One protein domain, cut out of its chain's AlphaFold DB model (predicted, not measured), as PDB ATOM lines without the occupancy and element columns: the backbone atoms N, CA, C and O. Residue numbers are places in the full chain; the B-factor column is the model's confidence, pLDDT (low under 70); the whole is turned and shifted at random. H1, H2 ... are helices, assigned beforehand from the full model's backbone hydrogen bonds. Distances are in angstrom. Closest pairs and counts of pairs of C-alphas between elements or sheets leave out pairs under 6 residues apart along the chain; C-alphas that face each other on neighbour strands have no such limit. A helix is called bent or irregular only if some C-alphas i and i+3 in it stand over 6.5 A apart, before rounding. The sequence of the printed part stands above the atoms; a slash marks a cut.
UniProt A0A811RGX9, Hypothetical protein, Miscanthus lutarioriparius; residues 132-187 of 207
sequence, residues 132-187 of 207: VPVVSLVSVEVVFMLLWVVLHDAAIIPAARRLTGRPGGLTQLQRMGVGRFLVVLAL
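This is residues 132 to 187 of the 207 residues of the protein "Hypothetical protein" of Miscanthus lutarioriparius (UniProt A0A811RGX9). A long helix, H1, and a shorter one, H2, make an L, with the loop of residues 165 to 171 at its corner. The two arms are apart, and most of each sticks out: residues 132 to 155, of which 135 to 155 belong to H1, and residues 176 to 187 of H2. The printed part has 56 residues with two named helices, H1 then H2, and no named strand; the class is all helix. The whole is extended, with a radius of gyration of the C-alphas of 16.0 A, and flat, spanning 46 by 32 by 14 A.

H1, residues 135 to 164, is the longest helix and measures 42.0 A from first to last C-alpha. It begins at C-alpha 135, (-24.167, -45.313, -28.692), and ends at C-alpha 164, (-57.409, -22.616, -40.522). It is neither bent nor irregular, but only just: C-alphas 154 and 157 are 6.3 A apart. H2, residues 172 to 187, measures 23.1 A and ends at C-alpha 187, (-36.216, -26.326, -57.246).

H1 and H2 are apart, with no C-alpha of the one within 8 A of the other. A short link of 7 residues joins them, and they form no hairpin. In H2 every O i to N i+4 pair is within hydrogen-bond range; in H1 24 of 26 are.

The two C-alphas farthest apart, those of Pro 133 and Gly 165, are 47.6 A apart. The C-alphas of Val 132 and Leu 187, the first and last printed, are 39.0 A apart. The printed part has no cut, and no link is long. The mean pLDDT of the printed part is 73.5, and residues 156 to 176 are under 70.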
ATOM      1  N   VAL A 132     -16.488 -40.391 -25.760       78.06
ATOM      2  CA  VAL A 132     -17.930 -40.609 -25.859       78.06
ATOM      3  C   VAL A 132     -18.172 -41.911 -26.636       78.06
ATOM      4  O   VAL A 132     -17.592 -42.107 -27.708       78.06
ATOM      5  N   PRO A 133     -18.981 -42.848 -26.119       78.31
ATOM      6  CA  PRO A 133     -19.353 -44.035 -26.874       78.31
ATOM      7  C   PRO A 133     -20.282 -43.649 -28.030       78.31
ATOM      8  O   PRO A 133     -21.185 -42.833 -27.864       78.31
ATOM      9  N   VAL A 134     -20.112 -44.294 -29.185       74.44
ATOM     10  CA  VAL A 134     -20.931 -44.074 -30.395       74.44
ATOM     11  C   VAL A 134     -22.431 -44.253 -30.132       74.44
ATOM     12  O   VAL A 134     -23.256 -43.560 -30.718       74.44
ATOM     13  N   VAL A 135     -22.789 -45.104 -29.168       78.94
ATOM     14  CA  VAL A 135     -24.167 -45.313 -28.692       78.94
ATOM     15  C   VAL A 135     -24.824 -44.015 -28.195       78.94
ATOM     16  O   VAL A 135     -26.033 -43.851 -28.336       78.94
ATOM     17  N   SER A 136     -24.044 -43.052 -27.694       81.75
ATOM     18  CA  SER A 136     -24.564 -41.747 -27.271       81.75
ATOM     19  C   SER A 136     -25.188 -40.952 -28.423       81.75
ATOM     20  O   SER A 136     -26.054 -40.119 -28.167       81.75
ATOM     21  N   LEU A 137     -24.781 -41.194 -29.676       77.56
ATOM     22  CA  LEU A 137     -25.373 -40.542 -30.850       77.56
ATOM     23  C   LEU A 137     -26.817 -41.005 -31.078       77.56
ATOM     24  O   LEU A 137     -27.675 -40.179 -31.377       77.56
ATOM     25  N   VAL A 138     -27.102 -42.288 -30.838       81.06
ATOM     26  CA  VAL A 138     -28.464 -42.846 -30.915       81.06
ATOM     27  C   VAL A 138     -29.352 -42.227 -29.832       81.06
ATOM     28  O   VAL A 138     -30.500 -41.876 -30.084       81.06
ATOM     29  N   SER A 139     -28.823 -42.019 -28.624       82.94
ATOM     30  CA  SER A 139     -29.567 -41.332 -27.561       82.94
ATOM     31  C   SER A 139     -29.897 -39.878 -27.923       82.94
ATOM     32  O   SER A 139     -31.010 -39.427 -27.663       82.94
ATOM     33  N   VAL A 140     -28.966 -39.153 -28.554       84.00
ATOM     34  CA  VAL A 140     -29.201 -37.777 -29.035       84.00
ATOM     35  C   VAL A 140     -30.261 -37.747 -30.138       84.00
ATOM     36  O   VAL A 140     -31.131 -36.879 -30.115       84.00
ATOM     37  N   GLU A 141     -30.238 -38.708 -31.063       83.44
ATOM     38  CA  GLU A 141     -31.267 -38.861 -32.097       83.44
ATOM     39  C   GLU A 141     -32.659 -39.064 -31.481       83.44
ATOM     40  O   GLU A 141     -33.605 -38.376 -31.861       83.44
ATOM     41  N   VAL A 142     -32.786 -39.940 -30.479       86.12
ATOM     42  CA  VAL A 142     -34.058 -40.172 -29.774       86.12
ATOM     43  C   VAL A 142     -34.543 -38.900 -29.076       86.12
ATOM     44  O   VAL A 142     -35.720 -38.557 -29.179       86.12
ATOM     45  N   VAL A 143     -33.652 -38.161 -28.411       89.31
ATOM     46  CA  VAL A 143     -34.001 -36.872 -27.792       89.31
ATOM     47  C   VAL A 143     -34.477 -35.874 -28.846       89.31
ATOM     48  O   VAL A 143     -35.488 -35.204 -28.640       89.31
ATOM     49  N   PHE A 144     -33.808 -35.800 -29.996       87.38
ATOM     50  CA  PHE A 144     -34.218 -34.932 -31.095       87.38
ATOM     51  C   PHE A 144     -35.579 -35.336 -31.680       87.38
ATOM     52  O   PHE A 144     -36.424 -34.475 -31.909       87.38
ATOM     53  N   MET A 145     -35.829 -36.636 -31.858       88.44
ATOM     54  CA  MET A 145     -37.117 -37.180 -32.300       88.44
ATOM     55  C   MET A 145     -38.240 -36.805 -31.324       88.44
ATOM     56  O   MET A 145     -39.302 -36.354 -31.749       88.44
ATOM     57  N   LEU A 146     -37.999 -36.931 -30.016       90.69
ATOM     58  CA  LEU A 146     -38.957 -36.538 -28.979       90.69
ATOM     59  C   LEU A 146     -39.218 -35.031 -28.991       90.69
ATOM     60  O   LEU A 146     -40.373 -34.614 -28.973       90.69
ATOM     61  N   LEU A 147     -38.167 -34.210 -29.079       91.12
ATOM     62  CA  LEU A 147     -38.303 -32.758 -29.220       91.12
ATOM     63  C   LEU A 147     -39.094 -32.391 -30.474       91.12
ATOM     64  O   LEU A 147     -39.937 -31.501 -30.423       91.12
ATOM     65  N   TRP A 148     -38.862 -33.089 -31.585       87.62
ATOM     66  CA  TRP A 148     -39.599 -32.886 -32.823       87.62
ATOM     67  C   TRP A 148     -41.078 -33.237 -32.675       87.62
ATOM     68  O   TRP A 148     -41.920 -32.469 -33.131       87.62
ATOM     69  N   VAL A 149     -41.411 -34.352 -32.015       88.94
ATOM     70  CA  VAL A 149     -42.801 -34.739 -31.720       88.94
ATOM     71  C   VAL A 149     -43.474 -33.685 -30.846       88.94
ATOM     72  O   VAL A 149     -44.535 -33.184 -31.210       88.94
ATOM     73  N   VAL A 150     -42.823 -33.267 -29.756       88.75
ATOM     74  CA  VAL A 150     -43.339 -32.209 -28.877       88.75
ATOM     75  C   VAL A 150     -43.515 -30.902 -29.647       88.75
ATOM     76  O   VAL A 150     -44.539 -30.247 -29.505       88.75
ATOM     77  N   LEU A 151     -42.568 -30.525 -30.506       86.56
ATOM     78  CA  LEU A 151     -42.673 -29.335 -31.349       86.56
ATOM     79  C   LEU A 151     -43.797 -29.467 -32.386       86.56
ATOM     80  O   LEU A 151     -44.477 -28.490 -32.698       86.56
ATOM     81  N   HIS A 152     -44.024 -30.662 -32.920       79.25
ATOM     82  CA  HIS A 152     -45.121 -30.927 -33.843       79.25
ATOM     83  C   HIS A 152     -46.469 -30.725 -33.150       79.25
ATOM     84  O   HIS A 152     -47.300 -29.937 -33.615       79.25
ATOM     85  N   ASP A 153     -46.628 -31.325 -31.976       79.88
ATOM     86  CA  ASP A 153     -47.850 -31.227 -31.185       79.88
ATOM     87  C   ASP A 153     -48.062 -29.821 -30.602       79.88
ATOM     88  O   ASP A 153     -49.188 -29.321 -30.566       79.88
ATOM     89  N   ALA A 154     -46.988 -29.136 -30.201       79.62
ATOM     90  CA  ALA A 154     -47.047 -27.838 -29.530       79.62
ATOM     91  C   ALA A 154     -46.966 -26.628 -30.469       79.62
ATOM     92  O   ALA A 154     -47.402 -25.546 -30.082       79.62
ATOM     93  N   ALA A 155     -46.421 -26.762 -31.680       75.31
ATOM     94  CA  ALA A 155     -46.309 -25.661 -32.640       75.31
ATOM     95  C   ALA A 155     -47.074 -25.942 -33.933       75.31
ATOM     96  O   ALA A 155     -47.827 -25.080 -34.379       75.31
ATOM     97  N   ILE A 156     -46.955 -27.134 -34.523       67.50
ATOM     98  CA  ILE A 156     -47.572 -27.423 -35.828       67.50
ATOM     99  C   ILE A 156     -49.083 -27.622 -35.700       67.50
ATOM    100  O   ILE A 156     -49.826 -27.069 -36.512       67.50
ATOM    101  N   ILE A 157     -49.565 -28.332 -34.678       67.44
ATOM    102  CA  ILE A 157     -51.007 -28.473 -34.421       67.44
ATOM    103  C   ILE A 157     -51.664 -27.116 -34.112       67.44
ATOM    104  O   ILE A 157     -52.657 -26.784 -34.770       67.44
ATOM    105  N   PRO A 158     -51.162 -26.281 -33.181       64.81
ATOM    106  CA  PRO A 158     -51.773 -24.983 -32.923       64.81
ATOM    107  C   PRO A 158     -51.547 -23.973 -34.048       64.81
ATOM    108  O   PRO A 158     -52.452 -23.184 -34.299       64.81
ATOM    109  N   ALA A 159     -50.426 -24.001 -34.779       64.00
ATOM    110  CA  ALA A 159     -50.264 -23.178 -35.981       64.00
ATOM    111  C   ALA A 159     -51.270 -23.583 -37.066       64.00
ATOM    112  O   ALA A 159     -51.920 -22.716 -37.644       64.00
ATOM    113  N   ALA A 160     -51.488 -24.885 -37.278       60.75
ATOM    114  CA  ALA A 160     -52.531 -25.376 -38.175       60.75
ATOM    115  C   ALA A 160     -53.934 -24.961 -37.698       60.75
ATOM    116  O   ALA A 160     -54.761 -24.562 -38.512       60.75
ATOM    117  N   ARG A 161     -54.214 -24.972 -36.390       62.81
ATOM    118  CA  ARG A 161     -55.484 -24.457 -35.843       62.81
ATOM    119  C   ARG A 161     -55.631 -22.944 -36.042       62.81
ATOM    120  O   ARG A 161     -56.701 -22.501 -36.448       62.81
ATOM    121  N   ARG A 162     -54.564 -22.162 -35.829       61.34
ATOM    122  CA  ARG A 162     -54.548 -20.694 -35.988       61.34
ATOM    123  C   ARG A 162     -54.683 -20.244 -37.443       61.34
ATOM    124  O   ARG A 162     -55.385 -19.278 -37.700       61.34
ATOM    125  N   LEU A 163     -54.064 -20.952 -38.389       58.78
ATOM    126  CA  LEU A 163     -54.160 -20.643 -39.821       58.78
ATOM    127  C   LEU A 163     -55.507 -21.041 -40.442       58.78
ATOM    128  O   LEU A 163     -55.914 -20.434 -41.427       58.78
ATOM    129  N   THR A 164     -56.196 -22.050 -39.895       57.56
ATOM    130  CA  THR A 164     -57.409 -22.616 -40.522       57.56
ATOM    131  C   THR A 164     -58.707 -22.302 -39.771       57.56
ATOM    132  O   THR A 164     -59.786 -22.537 -40.309       57.56
ATOM    133  N   GLY A 165     -58.637 -21.818 -38.525       58.50
ATOM    134  CA  GLY A 165     -59.803 -21.407 -37.727       58.50
ATOM    135  C   GLY A 165     -60.798 -22.525 -37.374       58.50
ATOM    136  O   GLY A 165     -61.875 -22.243 -36.861       58.50
ATOM    137  N   ARG A 166     -60.467 -23.797 -37.644       55.69
ATOM    138  CA  ARG A 166     -61.309 -24.977 -37.377       55.69
ATOM    139  C   ARG A 166     -60.632 -25.907 -36.362       55.69
ATOM    140  O   ARG A 166     -59.418 -26.105 -36.458       55.69
ATOM    141  N   PRO A 167     -61.388 -26.556 -35.455       56.47
ATOM    142  CA  PRO A 167     -60.827 -27.434 -34.419       56.47
ATOM    143  C   PRO A 167     -60.024 -28.631 -34.979       56.47
ATOM    144  O   PRO A 167     -59.131 -29.130 -34.295       56.47
ATOM    145  N   GLY A 168     -60.275 -29.034 -36.235       57.75
ATOM    146  CA  GLY A 168     -59.568 -30.110 -36.952       57.75
ATOM    147  C   GLY A 168     -58.394 -29.694 -37.861       57.75
ATOM    148  O   GLY A 168     -57.793 -30.563 -38.485       57.75
ATOM    149  N   GLY A 169     -58.043 -28.403 -37.954       59.28
ATOM    150  CA  GLY A 169     -56.912 -27.924 -38.773       59.28
ATOM    151  C   GLY A 169     -57.070 -28.094 -40.300       59.28
ATOM    152  O   GLY A 169     -58.183 -28.176 -40.820       59.28
ATOM    153  N   LEU A 170     -55.939 -28.105 -41.022       55.81
ATOM    154  CA  LEU A 170     -55.837 -28.330 -42.477       55.81
ATOM    155  C   LEU A 170     -56.025 -29.814 -42.824       55.81
ATOM    156  O   LEU A 170     -55.402 -30.680 -42.210       55.81
ATOM    157  N   THR A 171     -56.801 -30.110 -43.870       63.84
ATOM    158  CA  THR A 171     -56.937 -31.482 -44.390       63.84
ATOM    159  C   THR A 171     -55.565 -32.054 -44.784       63.84
ATOM    160  O   THR A 171     -54.727 -31.351 -45.357       63.84
ATOM    161  N   GLN A 172     -55.317 -33.341 -44.497       56.28
ATOM    162  CA  GLN A 172     -54.038 -34.028 -44.774       56.28
ATOM    163  C   GLN A 172     -53.578 -33.848 -46.234       56.28
ATOM    164  O   GLN A 172     -52.383 -33.737 -46.516       56.28
ATOM    165  N   LEU A 173     -54.542 -33.728 -47.150       61.91
ATOM    166  CA  LEU A 173     -54.325 -33.514 -48.574       61.91
ATOM    167  C   LEU A 173     -53.793 -32.105 -48.903       61.91
ATOM    168  O   LEU A 173     -52.866 -31.979 -49.704       61.91
ATOM    169  N   GLN A 174     -54.298 -31.048 -48.253       60.94
ATOM    170  CA  GLN A 174     -53.771 -29.686 -48.433       60.94
ATOM    171  C   GLN A 174     -52.350 -29.548 -47.890       60.94
ATOM    172  O   GLN A 174     -51.509 -28.908 -48.519       60.94
ATOM    173  N   ARG A 175     -52.053 -30.188 -46.755       66.00
ATOM    174  CA  ARG A 175     -50.714 -30.148 -46.155       66.00
ATOM    175  C   ARG A 175     -49.667 -30.827 -47.047       66.00
ATOM    176  O   ARG A 175     -48.564 -30.304 -47.190       66.00
ATOM    177  N   MET A 176     -50.026 -31.927 -47.717       69.00
ATOM    178  CA  MET A 176     -49.174 -32.524 -48.755       69.00
ATOM    179  C   MET A 176     -49.048 -31.638 -50.003       69.00
ATOM    180  O   MET A 176     -47.964 -31.561 -50.581       69.00
ATOM    181  N   GLY A 177     -50.118 -30.945 -50.406       73.06
ATOM    182  CA  GLY A 177     -50.101 -30.013 -51.539       73.06
ATOM    183  C   GLY A 177     -49.146 -28.832 -51.339       73.06
ATOM    184  O   GLY A 177     -48.339 -28.543 -52.219       73.06
ATOM    185  N   VAL A 178     -49.167 -28.205 -50.158       77.31
ATOM    186  CA  VAL A 178     -48.281 -27.072 -49.823       77.31
ATOM    187  C   VAL A 178     -46.812 -27.496 -49.791       77.31
ATOM    188  O   VAL A 178     -45.966 -26.803 -50.350       77.31
ATOM    189  N   GLY A 179     -46.502 -28.661 -49.209       73.50
ATOM    190  CA  GLY A 179     -45.136 -29.197 -49.211       73.50
ATOM    191  C   GLY A 179     -44.607 -29.432 -50.628       73.50
ATOM    192  O   GLY A 179     -43.487 -29.039 -50.949       73.50
ATOM    193  N   ARG A 180     -45.442 -29.993 -51.511       72.38
ATOM    194  CA  ARG A 180     -45.094 -30.191 -52.927       72.38
ATOM    195  C   ARG A 180     -44.879 -28.864 -53.655       72.38
ATOM    196  O   ARG A 180     -43.926 -28.750 -54.418       72.38
ATOM    197  N   PHE A 181     -45.703 -27.855 -53.385       76.25
ATOM    198  CA  PHE A 181     -45.559 -26.532 -53.994       76.25
ATOM    199  C   PHE A 181     -44.274 -25.818 -53.552       76.25
ATOM    200  O   PHE A 181     -43.566 -25.254 -54.382       76.25
ATOM    201  N   LEU A 182     -43.920 -25.904 -52.266       77.50
ATOM    202  CA  LEU A 182     -42.672 -25.344 -51.738       77.50
ATOM    203  C   LEU A 182     -41.433 -26.008 -52.351       77.50
ATOM    204  O   LEU A 182     -40.475 -25.312 -52.677       77.50
ATOM    205  N   VAL A 183     -41.460 -27.328 -52.564       75.44
ATOM    206  CA  VAL A 183     -40.374 -28.054 -53.244       75.44
ATOM    207  C   VAL A 183     -40.248 -27.614 -54.703       75.44
ATOM    208  O   VAL A 183     -39.139 -27.340 -55.157       75.44
ATOM    209  N   VAL A 184     -41.366 -27.477 -55.424       79.75
ATOM    210  CA  VAL A 184     -41.364 -26.972 -56.808       79.75
ATOM    211  C   VAL A 184     -40.862 -25.530 -56.875       79.75
ATOM    212  O   VAL A 184     -40.100 -25.211 -57.775       79.75
ATOM    213  N   LEU A 185     -41.204 -24.668 -55.914       77.88
ATOM    214  CA  LEU A 185     -40.663 -23.308 -55.846       77.88
ATOM    215  C   LEU A 185     -39.168 -23.281 -55.516       77.88
ATOM    216  O   LEU A 185     -38.435 -22.481 -56.090       77.88
ATOM    217  N   ALA A 186     -38.707 -24.136 -54.604       74.81
ATOM    218  CA  ALA A 186     -37.301 -24.208 -54.219       74.81
ATOM    219  C   ALA A 186     -36.424 -24.724 -55.369       74.81
ATOM    220  O   ALA A 186     -35.363 -24.162 -55.634       74.81
ATOM    221  N   LEU A 187     -36.891 -25.756 -56.077       73.88
ATOM    222  CA  LEU A 187     -36.216 -26.326 -57.246       73.88
ATOM    223  C   LEU A 187     -36.406 -25.478 -58.507       73.88
ATOM    224  O   LEU A 187     -35.538 -25.450 -59.373       73.88
TER     225      LEU A 187